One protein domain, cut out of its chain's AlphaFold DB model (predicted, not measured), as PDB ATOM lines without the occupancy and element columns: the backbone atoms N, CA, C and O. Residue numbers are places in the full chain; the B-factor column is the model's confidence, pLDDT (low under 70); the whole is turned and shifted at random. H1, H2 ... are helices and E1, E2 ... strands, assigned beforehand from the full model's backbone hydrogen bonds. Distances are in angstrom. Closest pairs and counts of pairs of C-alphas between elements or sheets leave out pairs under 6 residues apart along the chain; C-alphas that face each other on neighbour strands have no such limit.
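What this domain is: This is residues 2 to 39 and 56 to 160 of the 160 residues of an uncharacterized protein of Pararhodobacter aggregans (UniProt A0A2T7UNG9). A nine-stranded antiparallel sheet, curled like part of a barrel, wraps round one long helix, H1. H2 follows H1 beyond one end of this body, where residues 30 to 36 stand free, while the short H3 only grazes the sheet. The printed part has 143 residues, with three named helices and nine named strands in the order H1 H2 E1 E2 E3 E4 E5 H3 E6 E7 E8 E9, and its class is mixed, helices and strands. The sheet's order is E1 to E9, in two meanders, each strand the antiparallel neighbour of the one before: E1 to E5 and E6 to E9. The whole is compact, with a radius of gyration of the C-alphas of 16.0 A, yet elongated, spanning 56 by 32 by 26 A.

How they stand to each other: The twisted sheet runs from edge strand E1, residues 56 to 59, through E2, 62 to 68, E3, 74 to 79, E4, 84 to 92, E5, 95 to 106, E6, 116 to 127, E7, 132 to 141, and E8, 144 to 151, to edge strand E9, 154 to 159. E5 and E6 are antiparallel at 163 degrees, with N 98 and O 124 2.8 A apart, within hydrogen-bond range. E5 bends by 88 degrees at residue 103 and E6 by 84 degrees at residue 120. The hairpin E4 and E5 has N 90 and O 97 at 2.8 A, and the hairpin E8 and E9 has N 149 and O 156 at 2.8 A. H1, residues 2 to 22, is on one face of the sheet, two layers; its closest C-alphas to E1 are those of Gly 10 and Leu 59, 6.0 A apart. H3, residues 107 to 110, touches residues 3 to 4 of H1, the closest C-alphas being those of Ala 4 and Trp 109, 5.6 A apart. H2, residues 25 to 35, is not on the sheet and is about perpendicular to H1, at 88 degrees; they are close but not clearly touching, with the closest C-alphas, those of Phe 21 and Leu 28, 7.9 A apart. Each O i to N i+4 pair of H1 is within hydrogen-bond range, as are 5 of 7 in H2; H3 is too short for such a pair.

Where its parts are: E6 is 27.7 A long, E5 26.8 A and E4 24.9 A. H1 begins at C-alpha 2 (271.625, 471.010, 501.895) and measures 28.9 A; H2 measures 14.9 A. E9 ends at C-alpha 159 (263.801, 493.046, 506.044).

The domain as a whole: The C-alphas farthest apart, of Arg 34 and Gly 143, are 56.1 A apart. Residues 40 to 55 are not printed, and C-alphas 39 and 56 are 12.3 A apart across the cut. The links that are printed whole are tight. Mean pLDDT of the printed part is 73.2; 51 residues are under 70, among them residues 2 to 39.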
ATOM      1  N   ILE A   2     270.308 471.604 502.248       34.41
ATOM      2  CA  ILE A   2     271.625 471.010 501.895       34.41
ATOM      3  C   ILE A   2     272.369 471.752 500.753       34.41
ATOM      4  O   ILE A   2     273.590 471.690 500.680       34.41
ATOM      5  N   ARG A   3     271.669 472.492 499.876       40.06
ATOM      6  CA  ARG A   3     272.260 473.090 498.655       40.06
ATOM      7  C   ARG A   3     272.969 474.435 498.869       40.06
ATOM      8  O   ARG A   3     274.090 474.586 498.409       40.06
ATOM      9  N   ALA A   4     272.395 475.359 499.647       42.25
ATOM     10  CA  ALA A   4     273.108 476.568 500.082       42.25
ATOM     11  C   ALA A   4     274.358 476.216 500.911       42.25
ATOM     12  O   ALA A   4     275.420 476.797 500.717       42.25
ATOM     13  N   PHE A   5     274.259 475.190 501.766       43.41
ATOM     14  CA  PHE A   5     275.410 474.634 502.478       43.41
ATOM     15  C   PHE A   5     276.503 474.144 501.517       43.41
ATOM     16  O   PHE A   5     277.664 474.383 501.794       43.41
ATOM     17  N   ALA A   6     276.163 473.538 500.375       42.31
ATOM     18  CA  ALA A   6     277.149 473.075 499.393       42.31
ATOM     19  C   ALA A   6     277.911 474.225 498.703       42.31
ATOM     20  O   ALA A   6     279.116 474.112 498.518       42.31
ATOM     21  N   VAL A   7     277.252 475.346 498.393       50.88
ATOM     22  CA  VAL A   7     277.905 476.557 497.847       50.88
ATOM     23  C   VAL A   7     278.841 477.195 498.862       50.88
ATOM     24  O   VAL A   7     279.974 477.526 498.533       50.88
ATOM     25  N   PHE A   8     278.382 477.341 500.109       54.16
ATOM     26  CA  PHE A   8     279.200 477.910 501.179       54.16
ATOM     27  C   PHE A   8     280.355 476.993 501.561       54.16
ATOM     28  O   PHE A   8     281.476 477.470 501.686       54.16
ATOM     29  N   LEU A   9     280.113 475.682 501.662       51.41
ATOM     30  CA  LEU A   9     281.151 474.661 501.797       51.41
ATOM     31  C   LEU A   9     282.103 474.703 500.600       51.41
ATOM     32  O   LEU A   9     283.276 474.396 500.741       51.41
ATOM     33  N   GLY A  10     281.613 475.111 499.434       51.81
ATOM     34  CA  GLY A  10     282.392 475.202 498.221       51.81
ATOM     35  C   GLY A  10     283.356 476.357 498.145       51.81
ATOM     36  O   GLY A  10     284.555 476.155 497.973       51.81
ATOM     37  N   LEU A  11     282.818 477.557 498.347       55.78
ATOM     38  CA  LEU A  11     283.600 478.765 498.561       55.78
ATOM     39  C   LEU A  11     284.595 478.536 499.700       55.78
ATOM     40  O   LEU A  11     285.766 478.851 499.550       55.78
ATOM     41  N   TRP A  12     284.167 477.902 500.793       58.41
ATOM     42  CA  TRP A  12     285.022 477.551 501.921       58.41
ATOM     43  C   TRP A  12     286.121 476.534 501.590       58.41
ATOM     44  O   TRP A  12     287.257 476.743 502.002       58.41
ATOM     45  N   LEU A  13     285.825 475.448 500.870       53.22
ATOM     46  CA  LEU A  13     286.821 474.448 500.474       53.22
ATOM     47  C   LEU A  13     287.840 475.081 499.527       53.22
ATOM     48  O   LEU A  13     289.036 475.012 499.799       53.22
ATOM     49  N   GLY A  14     287.376 475.761 498.474       53.69
ATOM     50  CA  GLY A  14     288.245 476.480 497.543       53.69
ATOM     51  C   GLY A  14     289.163 477.469 498.263       53.69
ATOM     52  O   GLY A  14     290.352 477.543 497.973       53.69
ATOM     53  N   LEU A  15     288.640 478.144 499.284       55.72
ATOM     54  CA  LEU A  15     289.341 479.148 500.072       55.72
ATOM     55  C   LEU A  15     290.273 478.580 501.149       55.72
ATOM     56  O   LEU A  15     291.375 479.085 501.327       55.72
ATOM     57  N   CYS A  16     289.887 477.508 501.839       55.78
ATOM     58  CA  CYS A  16     290.770 476.789 502.755       55.78
ATOM     59  C   CYS A  16     291.952 476.197 502.010       55.78
ATOM     60  O   CYS A  16     293.068 476.239 502.509       55.78
ATOM     61  N   LEU A  17     291.737 475.696 500.798       52.31
ATOM     62  CA  LEU A  17     292.819 475.218 499.955       52.31
ATOM     63  C   LEU A  17     293.657 476.376 499.399       52.31
ATOM     64  O   LEU A  17     294.880 476.300 499.453       52.31
ATOM     65  N   ALA A  18     293.044 477.486 498.983       51.62
ATOM     66  CA  ALA A  18     293.765 478.690 498.570       51.62
ATOM     67  C   ALA A  18     294.602 479.315 499.707       51.62
ATOM     68  O   ALA A  18     295.682 479.834 499.448       51.62
ATOM     69  N   LEU A  19     294.165 479.220 500.968       50.84
ATOM     70  CA  LEU A  19     294.873 479.749 502.145       50.84
ATOM     71  C   LEU A  19     295.902 478.790 502.743       50.84
ATOM     72  O   LEU A  19     297.019 479.209 503.039       50.84
ATOM     73  N   VAL A  20     295.567 477.504 502.896       50.91
ATOM     74  CA  VAL A  20     296.529 476.470 503.322       50.91
ATOM     75  C   VAL A  20     297.678 476.399 502.322       50.91
ATOM     76  O   VAL A  20     298.835 476.225 502.709       50.91
ATOM     77  N   PHE A  21     297.382 476.599 501.039       45.81
ATOM     78  CA  PHE A  21     298.389 476.554 500.002       45.81
ATOM     79  C   PHE A  21     298.939 477.939 499.635       45.81
ATOM     80  O   PHE A  21     300.087 478.007 499.225       45.81
ATOM     81  N   GLY A  22     298.271 479.065 499.883       43.41
ATOM     82  CA  GLY A  22     298.824 480.413 499.652       43.41
ATOM     83  C   GLY A  22     300.192 480.650 500.313       43.41
ATOM     84  O   GLY A  22     301.033 481.355 499.764       43.41
ATOM     85  N   GLY A  23     300.471 479.971 501.434       43.69
ATOM     86  CA  GLY A  23     301.796 479.949 502.069       43.69
ATOM     87  C   GLY A  23     302.793 478.901 501.535       43.69
ATOM     88  O   GLY A  23     303.976 478.984 501.854       43.69
ATOM     89  N   THR A  24     302.364 477.907 500.743       51.19
ATOM     90  CA  THR A  24     303.188 476.771 500.252       51.19
ATOM     91  C   THR A  24     302.828 476.231 498.839       51.19
ATOM     92  O   THR A  24     303.172 475.099 498.502       51.19
ATOM     93  N   LEU A  25     302.202 477.018 497.952       47.91
ATOM     94  CA  LEU A  25     301.703 476.573 496.631       47.91
ATOM     95  C   LEU A  25     302.829 476.161 495.672       47.91
ATOM     96  O   LEU A  25     302.714 475.156 494.971       47.91
ATOM     97  N   GLY A  26     303.973 476.851 495.712       46.84
ATOM     98  CA  GLY A  26     305.168 476.447 494.961       46.84
ATOM     99  C   GLY A  26     305.746 475.098 495.414       46.84
ATOM    100  O   GLY A  26     306.357 474.384 494.620       46.84
ATOM    101  N   HIS A  27     305.511 474.701 496.669       45.09
ATOM    102  CA  HIS A  27     305.971 473.418 497.197       45.09
ATOM    103  C   HIS A  27     305.092 472.258 496.714       45.09
ATOM    104  O   HIS A  27     305.590 471.151 496.564       45.09
ATOM    105  N   LEU A  28     303.812 472.490 496.408       44.72
ATOM    106  CA  LEU A  28     302.861 471.429 496.065       44.72
ATOM    107  C   LEU A  28     302.865 471.028 494.600       44.72
ATOM    108  O   LEU A  28     302.696 469.846 494.339       44.72
ATOM    109  N   ARG A  29     303.146 471.937 493.657       51.56
ATOM    110  CA  ARG A  29     303.493 471.528 492.281       51.56
ATOM    111  C   ARG A  29     304.773 470.708 492.291       51.56
ATOM    112  O   ARG A  29     304.803 469.600 491.772       51.56
ATOM    113  N   MET A  30     305.791 471.211 492.991       49.53
ATOM    114  CA  MET A  30     307.078 470.534 493.108       49.53
ATOM    115  C   MET A  30     306.969 469.189 493.842       49.53
ATOM    116  O   MET A  30     307.738 468.288 493.546       49.53
ATOM    117  N   VAL A  31     306.033 469.028 494.781       48.28
ATOM    118  CA  VAL A  31     305.745 467.745 495.436       48.28
ATOM    119  C   VAL A  31     304.871 466.874 494.535       48.28
ATOM    120  O   VAL A  31     305.303 465.783 494.223       48.28
ATOM    121  N   SER A  32     303.732 467.333 494.020       55.59
ATOM    122  CA  SER A  32     302.844 466.567 493.123       55.59
ATOM    123  C   SER A  32     303.575 466.014 491.894       55.59
ATOM    124  O   SER A  32     303.459 464.827 491.602       55.59
ATOM    125  N   GLU A  33     304.370 466.834 491.199       59.78
ATOM    126  CA  GLU A  33     305.154 466.413 490.028       59.78
ATOM    127  C   GLU A  33     306.308 465.465 490.404       59.78
ATOM    128  O   GLU A  33     306.699 464.614 489.608       59.78
ATOM    129  N   ARG A  34     306.852 465.573 491.626       47.81
ATOM    130  CA  ARG A  34     308.006 464.779 492.093       47.81
ATOM    131  C   ARG A  34     307.626 463.523 492.882       47.81
ATOM    132  O   ARG A  34     308.429 462.598 492.957       47.81
ATOM    133  N   THR A  35     306.447 463.487 493.494       46.19
ATOM    134  CA  THR A  35     305.964 462.420 494.387       46.19
ATOM    135  C   THR A  35     304.716 461.718 493.861       46.19
ATOM    136  O   THR A  35     304.381 460.652 494.372       46.19
ATOM    137  N   GLY A  36     304.032 462.280 492.858       51.22
ATOM    138  CA  GLY A  36     302.781 461.736 492.327       51.22
ATOM    139  C   GLY A  36     301.582 461.901 493.264       51.22
ATOM    140  O   GLY A  36     300.617 461.147 493.155       51.22
ATOM    141  N   TRP A  37     301.635 462.833 494.223       47.31
ATOM    142  CA  TRP A  37     300.491 463.126 495.090       47.31
ATOM    143  C   TRP A  37     299.312 463.678 494.289       47.31
ATOM    144  O   TRP A  37     299.471 464.588 493.485       47.31
ATOM    145  N   ALA A  38     298.124 463.122 494.523       53.31
ATOM    146  CA  ALA A  38     296.916 463.544 493.836       53.31
ATOM    147  C   ALA A  38     296.501 464.953 494.282       53.31
ATOM    148  O   ALA A  38     296.435 465.240 495.480       53.31
ATOM    149  N   LEU A  39     296.179 465.808 493.310       54.44
ATOM    150  CA  LEU A  39     295.465 467.051 493.577       54.44
ATOM    151  C   LEU A  39     294.114 466.742 494.253       54.44
ATOM    152  O   LEU A  39     293.550 465.660 494.051       54.44
ATOM    153  N   GLN A  56     290.619 476.398 488.205       80.69
ATOM    154  CA  GLN A  56     289.235 476.027 487.929       80.69
ATOM    155  C   GLN A  56     288.900 474.650 488.512       80.69
ATOM    156  O   GLN A  56     289.764 473.774 488.653       80.69
ATOM    157  N   GLY A  57     287.629 474.441 488.833       73.88
ATOM    158  CA  GLY A  57     287.133 473.216 489.437       73.88
ATOM    159  C   GLY A  57     285.639 472.995 489.255       73.88
ATOM    160  O   GLY A  57     284.920 473.856 488.755       73.88
ATOM    161  N   ASP A  58     285.184 471.823 489.687       70.69
ATOM    162  CA  ASP A  58     283.765 471.536 489.888       70.69
ATOM    163  C   ASP A  58     283.510 471.348 491.376       70.69
ATOM    164  O   ASP A  58     284.240 470.635 492.074       70.69
ATOM    165  N   LEU A  59     282.453 471.987 491.857       64.31
ATOM    166  CA  LEU A  59     282.023 471.859 493.223       64.31
ATOM    167  C   LEU A  59     280.538 471.554 493.305       64.31
ATOM    168  O   LEU A  59     279.688 472.426 493.144       64.31
ATOM    169  N   ALA A  60     280.236 470.292 493.602       67.19
ATOM    170  CA  ALA A  60     278.867 469.795 493.694       67.19
ATOM    171  C   ALA A  60     278.031 470.104 492.430       67.19
ATOM    172  O   ALA A  60     276.833 470.381 492.537       67.19
ATOM    173  N   GLY A  61     278.655 470.046 491.244       70.75
ATOM    174  CA  GLY A  61     278.024 470.361 489.960       70.75
ATOM    175  C   GLY A  61     278.001 471.851 489.602       70.75
ATOM    176  O   GLY A  61     277.291 472.229 488.670       70.75
ATOM    177  N   ALA A  62     278.711 472.694 490.356       75.50
ATOM    178  CA  ALA A  62     278.927 474.101 490.048       75.50
ATOM    179  C   ALA A  62     280.354 474.316 489.534       75.50
ATOM    180  O   ALA A  62     281.312 473.903 490.186       75.50
ATOM    181  N   ALA A  63     280.503 475.012 488.410       85.12
ATOM    182  CA  ALA A  63     281.807 475.453 487.943       85.12
ATOM    183  C   ALA A  63     282.362 476.498 488.917       85.12
ATOM    184  O   ALA A  63     281.682 477.473 489.248       85.12
ATOM    185  N   PHE A  64     283.579 476.267 489.392       81.81
ATOM    186  CA  PHE A  64     284.285 477.111 490.343       81.81
ATOM    187  C   PHE A  64     285.552 477.656 489.699       81.81
ATOM    188  O   PHE A  64     286.410 476.884 489.279       81.81
ATOM    189  N   ASP A  65     285.695 478.972 489.690       85.50
ATOM    190  CA  ASP A  65     286.897 479.669 489.261       85.50
ATOM    191  C   ASP A  65     287.432 480.496 490.424       85.50
ATOM    192  O   ASP A  65     286.679 481.122 491.177       85.50
ATOM    193  N   TRP A  66     288.749 480.542 490.559       81.00
ATOM    194  CA  TRP A  66     289.401 481.393 491.541       81.00
ATOM    195  C   TRP A  66     290.640 482.037 490.948       81.00
ATOM    196  O   TRP A  66     291.333 481.456 490.110       81.00
ATOM    197  N   ARG A  67     290.932 483.251 491.409       82.81
ATOM    198  CA  ARG A  67     292.116 484.004 491.019       82.81
ATOM    199  C   ARG A  67     292.650 484.796 492.199       82.81
ATOM    200  O   ARG A  67     291.911 485.509 492.861       82.81
ATOM    201  N   LEU A  68     293.945 484.704 492.452       77.12
ATOM    202  CA  LEU A  68     294.658 485.534 493.409       77.12
ATOM    203  C   LEU A  68     294.542 487.011 493.001       77.12
ATOM    204  O   LEU A  68     294.861 487.388 491.872       77.12
ATOM    205  N   ALA A  69     294.104 487.850 493.933       76.88
ATOM    206  CA  ALA A  69     293.814 489.257 493.711       76.88
ATOM    207  C   ALA A  69     294.667 490.129 494.644       76.88
ATOM    208  O   ALA A  69     294.198 490.653 495.660       76.88
ATOM    209  N   GLY A  70     295.940 490.286 494.272       69.62
ATOM    210  CA  GLY A  70     296.966 490.909 495.111       69.62
ATOM    211  C   GLY A  70     297.568 489.915 496.107       69.62
ATOM    212  O   GLY A  70     297.565 488.715 495.863       69.62
ATOM    213  N   TRP A  71     298.109 490.415 497.219       63.97
ATOM    214  CA  TRP A  71     298.660 489.571 498.295       63.97
ATOM    215  C   TRP A  71     297.624 489.232 499.372       63.97
ATOM    216  O   TRP A  71     297.849 488.339 500.185       63.97
ATOM    217  N   ASP A  72     296.487 489.928 499.349       72.44
ATOM    218  CA  ASP A  72     295.569 490.000 500.484       72.44
ATOM    219  C   ASP A  72     294.298 489.166 500.282       72.44
ATOM    220  O   ASP A  72     293.469 489.089 501.181       72.44
ATOM    221  N   GLY A  73     294.117 488.522 499.123       76.69
ATOM    222  CA  GLY A  73     292.919 487.721 498.894       76.69
ATOM    223  C   GLY A  73     292.769 487.113 497.507       76.69
ATOM    224  O   GLY A  73     293.656 487.191 496.657       76.69
ATOM    225  N   PHE A  74     291.605 486.507 497.295       82.06
ATOM    226  CA  PHE A  74     291.213 485.811 496.076       82.06
ATOM    227  C   PHE A  74     289.880 486.350 495.556       82.06
ATOM    228  O   PHE A  74     288.930 486.507 496.321       82.06
ATOM    229  N   ASP A  75     289.803 486.584 494.252       87.75
ATOM    230  CA  ASP A  75     288.544 486.701 493.527       87.75
ATOM    231  C   ASP A  75     288.005 485.288 493.284       87.75
ATOM    232  O   ASP A  75     288.724 484.407 492.804       87.75
ATOM    233  N   LEU A  76     286.738 485.073 493.613       85.50
ATOM    234  CA  LEU A  76     286.043 483.799 493.488       85.50
ATOM    235  C   LEU A  76     284.852 483.968 492.549       85.50
ATOM    236  O   LEU A  76     284.132 484.963 492.626       85.50
ATOM    237  N   SER A  77     284.612 482.971 491.709       88.50
ATOM    238  CA  SER A  77     283.409 482.850 490.895       88.50
ATOM    239  C   SER A  77     282.885 481.428 490.989       88.50
ATOM    240  O   SER A  77     283.636 480.458 490.937       88.50
ATOM    241  N   LEU A  78     281.579 481.303 491.154       85.12
ATOM    242  CA  LEU A  78     280.883 480.037 491.206       85.12
ATOM    243  C   LEU A  78     279.644 480.151 490.327       85.12
ATOM    244  O   LEU A  78     278.874 481.100 490.461       85.12
ATOM    245  N   SER A  79     279.447 479.206 489.421       87.31
ATOM    246  CA  SER A  79     278.326 479.239 488.488       87.31
ATOM    247  C   SER A  79     277.715 477.861 488.310       87.31
ATOM    248  O   SER A  79     278.401 476.842 488.292       87.31
ATOM    249  N   GLY A  80     276.396 477.832 488.189       85.94
ATOM    250  CA  GLY A  80     275.664 476.654 487.756       85.94
ATOM    251  C   GLY A  80     274.787 476.975 486.550       85.94
ATOM    252  O   GLY A  80     274.997 477.987 485.885       85.94
ATOM    253  N   PRO A  81     273.802 476.118 486.242       84.44
ATOM    254  CA  PRO A  81     273.004 476.256 485.023       84.44
ATOM    255  C   PRO A  81     272.201 477.563 484.927       84.44
ATOM    256  O   PRO A  81     271.985 478.069 483.829       84.44
ATOM    257  N   ASP A  82     271.731 478.081 486.061       82.88
ATOM    258  CA  ASP A  82     270.759 479.176 486.158       82.88
ATOM    259  C   ASP A  82     271.103 480.219 487.237       82.88
ATOM    260  O   ASP A  82     270.301 481.104 487.540       82.88
ATOM    261  N   TRP A  83     272.304 480.146 487.809       86.25
ATOM    262  CA  TRP A  83     272.768 481.042 488.865       86.25
ATOM    263  C   TRP A  83     274.277 481.258 488.758       86.25
ATOM    264  O   TRP A  83     275.018 480.425 488.227       86.25
ATOM    265  N   GLN A  84     274.735 482.376 489.304       90.81
ATOM    266  CA  GLN A  84     276.150 482.698 489.415       90.81
ATOM    267  C   GLN A  84     276.386 483.553 490.655       90.81
ATOM    268  O   GLN A  84     275.592 484.431 490.972       90.81
ATOM    269  N   ALA A  85     277.497 483.340 491.337       88.62
ATOM    270  CA  ALA A  85     277.928 484.159 492.452       88.62
ATOM    271  C   ALA A  85     279.413 484.461 492.305       88.62
ATOM    272  O   ALA A  85     280.213 483.572 492.025       88.62
ATOM    273  N   THR A  86     279.784 485.712 492.526       91.19
ATOM    274  CA  THR A  86     281.176 486.133 492.641       91.19
ATOM    275  C   THR A  86     281.401 486.757 494.004       91.19
ATOM    276  O   THR A  86     280.464 487.274 494.618       91.19
ATOM    277  N   ALA A  87     282.625 486.655 494.500       90.06
ATOM    278  CA  ALA A  87     282.998 487.181 495.801       90.06
ATOM    279  C   ALA A  87     284.490 487.494 495.856       90.06
ATOM    280  O   ALA A  87     285.276 486.978 495.060       90.06
ATOM    281  N   ARG A  88     284.887 488.278 496.855       89.00
ATOM    282  CA  ARG A  88     286.283 488.447 497.249       89.00
ATOM    283  C   ARG A  88     286.502 487.797 498.602       89.00
ATOM    284  O   ARG A  88     285.711 488.008 499.516       89.00
ATOM    285  N   ALA A  89     287.564 487.020 498.731       84.62
ATOM    286  CA  ALA A  89     287.872 486.304 499.952       84.62
ATOM    287  C   ALA A  89     289.249 486.675 500.502       84.62
ATOM    288  O   ALA A  89     290.245 486.600 499.786       84.62
ATOM    289  N   GLU A  90     289.295 487.046 501.779       84.31
ATOM    290  CA  GLU A  90     290.477 487.573 502.460       84.31
ATOM    291  C   GLU A  90     290.695 486.833 503.793       84.31
ATOM    292  O   GLU A  90     289.740 486.645 504.558       84.31
ATOM    293  N   PRO A  91     291.921 486.370 504.099       78.19
ATOM    294  CA  PRO A  91     292.218 485.718 505.370       78.19
ATOM    295  C   PRO A  91     291.992 486.654 506.557       78.19
ATOM    296  O   PRO A  91     292.476 487.781 506.581       78.19
ATOM    297  N   GLU A  92     291.341 486.138 507.601       80.50
ATOM    298  CA  GLU A  92     291.087 486.870 508.842       80.50
ATOM    299  C   GLU A  92     291.375 485.965 510.052       80.50
ATOM    300  O   GLU A  92     290.511 485.258 510.577       80.50
ATOM    301  N   GLY A  93     292.635 485.950 510.495       81.81
ATOM    302  CA  GLY A  93     293.078 485.126 511.622       81.81
ATOM    303  C   GLY A  93     292.884 483.625 511.368       81.81
ATOM    304  O   GLY A  93     293.545 483.047 510.513       81.81
ATOM    305  N   ALA A  94     291.992 482.987 512.135       77.94
ATOM    306  CA  ALA A  94     291.625 481.568 511.992       77.94
ATOM    307  C   ALA A  94     290.294 481.373 511.239       77.94
ATOM    308  O   ALA A  94     289.543 480.421 511.491       77.94
ATOM    309  N   ALA A  95     289.965 482.326 510.378       79.00
ATOM    310  CA  ALA A  95     288.771 482.361 509.558       79.00
ATOM    311  C   ALA A  95     289.083 483.073 508.240       79.00
ATOM    312  O   ALA A  95     290.212 483.499 507.982       79.00
ATOM    313  N   VAL A  96     288.061 483.183 507.406       79.88
ATOM    314  CA  VAL A  96     288.139 483.879 506.138       79.88
ATOM    315  C   VAL A  96     286.917 484.747 505.959       79.88
ATOM    316  O   VAL A  96     285.785 484.283 506.136       79.88
ATOM    317  N   ARG A  97     287.164 486.009 505.621       87.44
ATOM    318  CA  ARG A  97     286.134 486.975 505.281       87.44
ATOM    319  C   ARG A  97     285.827 486.839 503.801       87.44
ATOM    320  O   ARG A  97     286.730 486.914 502.975       87.44
ATOM    321  N   ILE A  98     284.565 486.625 503.469       88.06
ATOM    322  CA  ILE A  98     284.070 486.635 502.096       88.06
ATOM    323  C   ILE A  98     283.171 487.855 501.969       88.06
ATOM    324  O   ILE A  98     282.128 487.904 502.615       88.06
ATOM    325  N   GLY A  99     283.590 488.824 501.168       89.31
ATOM    326  CA  GLY A  99     282.876 490.070 500.917       89.31
ATOM    327  C   GLY A  99     282.615 490.283 499.429       89.31
ATOM    328  O   GLY A  99     282.891 489.414 498.597       89.31
ATOM    329  N   ALA A 100     282.094 491.464 499.087       89.31
ATOM    330  CA  ALA A 100     281.805 491.866 497.704       89.31
ATOM    331  C   ALA A 100     280.960 490.831 496.929       89.31
ATOM    332  O   ALA A 100     281.165 490.607 495.735       89.31
ATOM    333  N   LEU A 101     280.025 490.181 497.630       89.31
ATOM    334  CA  LEU A 101     279.127 489.190 497.048       89.31
ATOM    335  C   LEU A 101     278.257 489.830 495.968       89.31
ATOM    336  O   LEU A 101     277.549 490.797 496.231       89.31
ATOM    337  N   SER A 102     278.272 489.269 494.764       92.12
ATOM    338  CA  SER A 102     277.404 489.724 493.678       92.12
ATOM    339  C   SER A 102     277.011 488.582 492.749       92.12
ATOM    340  O   SER A 102     277.695 487.559 492.681       92.12
ATOM    341  N   GLY A 103     275.901 488.743 492.032       91.00
ATOM    342  CA  GLY A 103     275.395 487.743 491.094       91.00
ATOM    343  C   GLY A 103     273.915 487.447 491.296       91.00
ATOM    344  O   GLY A 103     273.154 488.303 491.732       91.00
ATOM    345  N   SER A 104     273.491 486.238 490.958       89.50
ATOM    346  CA  SER A 104     272.121 485.770 491.116       89.50
ATOM    347  C   SER A 104     272.111 484.379 491.733       89.50
ATOM    348  O   SER A 104     272.864 483.500 491.322       89.50
ATOM    349  N   LEU A 105     271.235 484.164 492.709       85.19
ATOM    350  CA  LEU A 105     270.972 482.858 493.306       85.19
ATOM    351  C   LEU A 105     269.511 482.493 493.112       85.19
ATOM    352  O   LEU A 105     268.632 483.336 493.269       85.19
ATOM    353  N   ALA A 106     269.227 481.230 492.841       80.06
ATOM    354  CA  ALA A 106     267.855 480.757 492.837       80.06
ATOM    355  C   ALA A 106     267.322 480.648 494.284       80.06
ATOM    356  O   ALA A 106     267.996 480.150 495.189       80.06
ATOM    357  N   LEU A 107     266.118 481.167 494.544       74.00
ATOM    358  CA  LEU A 107     265.506 481.213 495.883       74.00
ATOM    359  C   LEU A 107     265.180 479.818 496.436       74.00
ATOM    360  O   LEU A 107     265.144 479.607 497.653       74.00
ATOM    361  N   ASP A 108     264.992 478.840 495.558       71.88
ATOM    362  CA  ASP A 108     264.724 477.448 495.907       71.88
ATOM    363  C   ASP A 108     265.935 476.812 496.608       71.88
ATOM    364  O   ASP A 108     265.775 475.925 497.452       71.88
ATOM    365  N   TRP A 109     267.140 477.338 496.373       67.06
ATOM    366  CA  TRP A 109     268.366 476.923 497.059       67.06
ATOM    367  C   TRP A 109     268.345 477.271 498.542       67.06
ATOM    368  O   TRP A 109     268.805 476.486 499.383       67.06
ATOM    369  N   LEU A 110     267.752 478.420 498.862       64.88
ATOM    370  CA  LEU A 110     267.502 478.872 500.226       64.88
ATOM    371  C   LEU A 110     266.275 478.182 500.842       64.88
ATOM    372  O   LEU A 110     266.017 478.333 502.033       64.88
ATOM    373  N   GLY A 111     265.531 477.390 500.063       66.56
ATOM    374  CA  GLY A 111     264.244 476.834 500.478       66.56
ATOM    375  C   GLY A 111     263.143 477.893 500.581       66.56
ATOM    376  O   GLY A 111     262.165 477.672 501.289       66.56
ATOM    377  N   ALA A 112     263.301 479.032 499.898       66.50
ATOM    378  CA  ALA A 112     262.381 480.168 499.944       66.50
ATOM    379  C   ALA A 112     261.312 480.145 498.830       66.50
ATOM    380  O   ALA A 112     260.537 481.091 498.705       66.50
ATOM    381  N   GLY A 113     261.238 479.058 498.052       73.25
ATOM    382  CA  GLY A 113     260.317 478.908 496.919       73.25
ATOM    383  C   GLY A 113     260.969 479.234 495.571       73.25
ATOM    384  O   GLY A 113     262.181 479.415 495.516       73.25
ATOM    385  N   PRO A 114     260.203 479.258 494.469       79.06
ATOM    386  CA  PRO A 114     260.734 479.602 493.154       79.06
ATOM    387  C   PRO A 114     261.115 481.087 493.077       79.06
ATOM    388  O   PRO A 114     260.514 481.925 493.745       79.06
ATOM    389  N   GLY A 115     262.078 481.408 492.215       80.75
ATOM    390  CA  GLY A 115     262.486 482.779 491.913       80.75
ATOM    391  C   GLY A 115     263.997 482.964 491.973       80.75
ATOM    392  O   GLY A 115     264.738 482.020 492.238       80.75
ATOM    393  N   LEU A 116     264.442 484.192 491.721       85.19
ATOM    394  CA  LEU A 116     265.848 484.584 491.763       85.19
ATOM    395  C   LEU A 116     266.046 485.691 492.797       85.19
ATOM    396  O   LEU A 116     265.180 486.540 493.008       85.19
ATOM    397  N   LEU A 117     267.212 485.663 493.418       86.81
ATOM    398  CA  LEU A 117     267.715 486.638 494.359       86.81
ATOM    399  C   LEU A 117     268.965 487.258 493.739       86.81
ATOM    400  O   LEU A 117     269.973 486.570 493.573       86.81
ATOM    401  N   ALA A 118     268.897 488.531 493.362       91.75
ATOM    402  CA  ALA A 118     270.061 489.256 492.870       91.75
ATOM    403  C   ALA A 118     270.913 489.683 494.067       91.75
ATOM    404  O   ALA A 118     270.440 490.419 494.922       91.75
ATOM    405  N   LEU A 119     272.141 489.184 494.156       91.50
ATOM    406  CA  LEU A 119     273.096 489.554 495.193       91.50
ATOM    407  C   LEU A 119     273.689 490.923 494.865       91.50
ATOM    408  O   LEU A 119     274.229 491.119 493.773       91.50
ATOM    409  N   GLU A 120     273.619 491.839 495.822       92.88
ATOM    410  CA  GLU A 120     274.130 493.210 495.691       92.88
ATOM    411  C   GLU A 120     275.276 493.497 496.667       92.88
ATOM    412  O   GLU A 120     275.990 494.490 496.525       92.88
ATOM    413  N   GLY A 121     275.467 492.623 497.653       91.62
ATOM    414  CA  GLY A 121     276.557 492.704 498.604       91.62
ATOM    415  C   GLY A 121     276.407 491.703 499.736       91.62
ATOM    416  O   GLY A 121     275.539 490.825 499.741       91.62
ATOM    417  N   GLY A 122     277.270 491.853 500.729       89.12
ATOM    418  CA  GLY A 122     277.259 491.031 501.925       89.12
ATOM    419  C   GLY A 122     278.654 490.632 502.360       89.12
ATOM    420  O   GLY A 122     279.603 490.692 501.578       89.12
ATOM    421  N   ASP A 123     278.721 490.189 503.606       90.69
ATOM    422  CA  ASP A 123     279.936 489.772 504.283       90.69
ATOM    423  C   ASP A 123     279.669 488.491 505.063       90.69
ATOM    424  O   ASP A 123     278.696 488.374 505.813       90.69
ATOM    425  N   LEU A 124     280.565 487.527 504.910       87.94
ATOM    426  CA  LEU A 124     280.517 486.238 505.578       87.94
ATOM    427  C   LEU A 124     281.840 486.005 506.285       87.94
ATOM    428  O   LEU A 124     282.898 486.241 505.708       87.94
ATOM    429  N   LEU A 125     281.787 485.490 507.506       86.94
ATOM    430  CA  LEU A 125     282.960 484.985 508.203       86.94
ATOM    431  C   LEU A 125     282.855 483.473 508.299       86.94
ATOM    432  O   LEU A 125     281.999 482.947 509.016       86.94
ATOM    433  N   VAL A 126     283.746 482.769 507.611       80.56
ATOM    434  CA  VAL A 126     283.782 481.307 507.629       80.56
ATOM    435  C   VAL A 126     285.033 480.850 508.361       80.56
ATOM    436  O   VAL A 126     286.144 481.243 508.016       80.56
ATOM    437  N   GLY A 127     284.870 480.034 509.399       71.31
ATOM    438  CA  GLY A 127     286.006 479.443 510.096       71.31
ATOM    439  C   GLY A 127     286.784 478.474 509.206       71.31
ATOM    440  O   GLY A 127     286.237 477.896 508.271       71.31
ATOM    441  N   LEU A 128     288.058 478.227 509.527       68.56
ATOM    442  CA  LEU A 128     288.863 477.195 508.845       68.56
ATOM    443  C   LEU A 128     288.333 475.760 509.050       68.56
ATOM    444  O   LEU A 128     288.843 474.822 508.453       68.56
ATOM    445  N   ASP A 129     287.317 475.589 509.894       67.06
ATOM    446  CA  ASP A 129     286.562 474.360 510.146       67.06
ATOM    447  C   ASP A 129     285.313 474.204 509.258       67.06
ATOM    448  O   ASP A 129     284.614 473.196 509.349       67.06
ATOM    449  N   GLY A 130     285.008 475.190 508.413       65.56
ATOM    450  CA  GLY A 130     283.876 475.147 507.478       65.56
ATOM    451  C   GLY A 130     282.579 475.648 508.052       65.56
ATOM    452  O   GLY A 130     281.559 475.654 507.364       65.56
ATOM    453  N   GLN A 131     282.611 476.110 509.296       75.31
ATOM    454  CA  GLN A 131     281.437 476.663 509.928       75.31
ATOM    455  C   GLN A 131     281.315 478.144 509.592       75.31
ATOM    456  O   GLN A 131     282.230 478.940 509.818       75.31
ATOM    457  N   LEU A 132     280.148 478.517 509.069       77.81
ATOM    458  CA  LEU A 132     279.750 479.912 508.954       77.81
ATOM    459  C   LEU A 132     279.546 480.469 510.370       77.81
ATOM    460  O   LEU A 132     278.692 479.985 511.119       77.81
ATOM    461  N   ARG A 133     280.361 481.453 510.745       83.19
ATOM    462  CA  ARG A 133     280.349 482.096 512.068       83.19
ATOM    463  C   ARG A 133     279.444 483.316 512.068       83.19
ATOM    464  O   ARG A 133     278.646 483.495 512.980       83.19
ATOM    465  N   GLU A 134     279.548 484.107 511.009       89.31
ATOM    466  CA  GLU A 134     278.769 485.319 510.774       89.31
ATOM    467  C   GLU A 134     278.397 485.371 509.300       89.31
ATOM    468  O   GLU A 134     279.165 484.926 508.447       89.31
ATOM    469  N   GLY A 135     277.236 485.929 508.987       88.75
ATOM    470  CA  GLY A 135     276.811 486.061 507.608       88.75
ATOM    471  C   GLY A 135     275.751 487.128 507.449       88.75
ATOM    472  O   GLY A 135     274.750 487.133 508.163       88.75
ATOM    473  N   ARG A 136     275.972 488.010 506.486       91.00
ATOM    474  CA  ARG A 136     275.005 488.974 505.988       91.00
ATOM    475  C   ARG A 136     275.043 488.935 504.469       91.00
ATOM    476  O   ARG A 136     276.121 488.970 503.891       91.00
ATOM    477  N   ILE A 137     273.881 488.892 503.836       90.12
ATOM    478  CA  ILE A 137     273.740 489.006 502.383       90.12
ATOM    479  C   ILE A 137     272.705 490.080 502.106       90.12
ATOM    480  O   ILE A 137     271.583 489.988 502.603       90.12
ATOM    481  N   ASP A 138     273.086 491.076 501.319       91.69
ATOM    482  CA  ASP A 138     272.189 492.108 500.819       91.69
ATOM    483  C   ASP A 138     271.821 491.774 499.373       91.69
ATOM    484  O   ASP A 138     272.680 491.444 498.548       91.69
ATOM    485  N   ALA A 139     270.525 491.787 499.083       90.69
ATOM    486  CA  ALA A 139     270.012 491.307 497.818       90.69
ATOM    487  C   ALA A 139     268.697 491.973 497.406       90.69
ATOM    488  O   ALA A 139     267.991 492.558 498.222       90.69
ATOM    489  N   GLN A 140     268.325 491.796 496.143       91.25
ATOM    490  CA  GLN A 140     267.057 492.225 495.574       91.25
ATOM    491  C   GLN A 140     266.233 491.005 495.141       91.25
ATOM    492  O   GLN A 140     266.692 490.151 494.377       91.25
ATOM    493  N   ALA A 141     264.991 490.935 495.620       86.69
ATOM    494  CA  ALA A 141     263.987 489.966 495.191       86.69
ATOM    495  C   ALA A 141     262.845 490.674 494.439       86.69
ATOM    496  O   ALA A 141     262.745 491.903 494.436       86.69
ATOM    497  N   GLU A 142     261.934 489.901 493.838       82.50
ATOM    498  CA  GLU A 142     260.756 490.433 493.124       82.50
ATOM    499  C   GLU A 142     259.890 491.353 494.011       82.50
ATOM    500  O   GLU A 142     259.295 492.313 493.533       82.50
ATOM    501  N   GLY A 143     259.865 491.094 495.323       80.69
ATOM    502  CA  GLY A 143     259.106 491.876 496.299       80.69
ATOM    503  C   GLY A 143     259.819 493.103 496.876       80.69
ATOM    504  O   GLY A 143     259.191 493.813 497.656       80.69
ATOM    505  N   GLY A 144     261.091 493.344 496.539       87.56
ATOM    506  CA  GLY A 144     261.886 494.424 497.131       87.56
ATOM    507  C   GLY A 144     263.279 493.992 497.608       87.56
ATOM    508  O   GLY A 144     263.668 492.833 497.415       87.56
ATOM    509  N   PRO A 145     264.032 494.925 498.215       91.00
ATOM    510  CA  PRO A 145     265.318 494.628 498.829       91.00
ATOM    511  C   PRO A 145     265.138 493.696 500.032       91.00
ATOM    512  O   PRO A 145     264.207 493.827 500.826       91.00
ATOM    513  N   VAL A 146     266.050 492.743 500.176       88.94
ATOM    514  CA  VAL A 146     266.045 491.715 501.213       88.94
ATOM    515  C   VAL A 146     267.444 491.602 501.796       88.94
ATOM    516  O   VAL A 146     268.415 491.409 501.069       88.94
ATOM    517  N   THR A 147     267.535 491.628 503.124       90.94
ATOM    518  CA  THR A 147     268.765 491.270 503.836       90.94
ATOM    519  C   THR A 147     268.587 489.910 504.505       90.94
ATOM    520  O   THR A 147     267.633 489.692 505.261       90.94
ATOM    521  N   LEU A 148     269.514 488.990 504.240       87.38
ATOM    522  CA  LEU A 148     269.623 487.699 504.915       87.38
ATOM    523  C   LEU A 148     270.706 487.779 505.988       87.38
ATOM    524  O   LEU A 148     271.816 488.224 505.711       87.38
ATOM    525  N   LEU A 149     270.399 487.306 507.192       89.75
ATOM    526  CA  LEU A 149     271.330 487.226 508.315       89.75
ATOM    527  C   LEU A 149     271.508 485.774 508.754       89.75
ATOM    528  O   LEU A 149     270.539 485.013 508.820       89.75
ATOM    529  N   TRP A 150     272.742 485.394 509.060       85.88
ATOM    530  CA  TRP A 150     273.073 484.112 509.662       85.88
ATOM    531  C   TRP A 150     272.975 484.218 511.182       85.88
ATOM    532  O   TRP A 150     273.813 484.841 511.832       85.88
ATOM    533  N   GLU A 151     271.949 483.597 511.756       84.31
ATOM    534  CA  GLU A 151     271.679 483.613 513.193       84.31
ATOM    535  C   GLU A 151     271.253 482.221 513.663       84.31
ATOM    536  O   GLU A 151     270.429 481.559 513.032       84.31
ATOM    537  N   GLY A 152     271.786 481.765 514.799       81.19
ATOM    538  CA  GLY A 152     271.347 480.507 515.418       81.19
ATOM    539  C   GLY A 152     271.549 479.258 514.546       81.19
ATOM    540  O   GLY A 152     270.801 478.295 514.692       81.19
ATOM    541  N   GLY A 153     272.530 479.271 513.636       79.38
ATOM    542  CA  GLY A 153     272.812 478.156 512.724       79.38
ATOM    543  C   GLY A 153     271.912 478.098 511.484       79.38
ATOM    544  O   GLY A 153     271.841 477.052 510.835       79.38
ATOM    545  N   GLY A 154     271.209 479.186 511.156       78.06
ATOM    546  CA  GLY A 154     270.360 479.269 509.972       78.06
ATOM    547  C   GLY A 154     270.261 480.678 509.388       78.06
ATOM    548  O   GLY A 154     270.594 481.671 510.031       78.06
ATOM    549  N   TRP A 155     269.776 480.757 508.150       81.06
ATOM    550  CA  TRP A 155     269.489 482.024 507.481       81.06
ATOM    551  C   TRP A 155     268.116 482.557 507.883       81.06
ATOM    552  O   TRP A 155     267.124 481.823 507.875       81.06
ATOM    553  N   ARG A 156     268.049 483.851 508.189       83.31
ATOM    554  CA  ARG A 156     266.817 484.577 508.499       83.31
ATOM    555  C   ARG A 156     266.710 485.823 507.637       83.31
ATOM    556  O   ARG A 156     267.703 486.495 507.388       83.31
ATOM    557  N   ILE A 157     265.494 486.140 507.207       84.06
ATOM    558  CA  ILE A 157     265.199 487.387 506.498       84.06
ATOM    559  C   ILE A 157     264.988 488.485 507.543       84.06
ATOM    560  O   ILE A 157     264.111 488.350 508.398       84.06
ATOM    561  N   ALA A 158     265.789 489.548 507.479       77.56
ATOM    562  CA  ALA A 158     265.736 490.666 508.420       77.56
ATOM    563  C   ALA A 158     264.844 491.828 507.942       77.56
ATOM    564  O   ALA A 158     264.309 492.559 508.774       77.56
ATOM    565  N   SER A 159     264.634 491.982 506.629       65.88
ATOM    566  CA  SER A 159     263.801 493.046 506.044       65.88
ATOM    567  C   SER A 159     263.168 492.643 504.704       65.88
ATOM    568  O   SER A 159     263.716 491.811 503.977       65.88
ATOM    569  N   ARG A 160     262.009 493.246 504.410       55.66
ATOM    570  CA  ARG A 160     261.344 493.374 503.104       55.66
ATOM    571  C   ARG A 160     260.986 494.841 502.907       55.66
ATOM    572  O   ARG A 160     260.716 495.486 503.950       55.66
TER     573      ARG A 160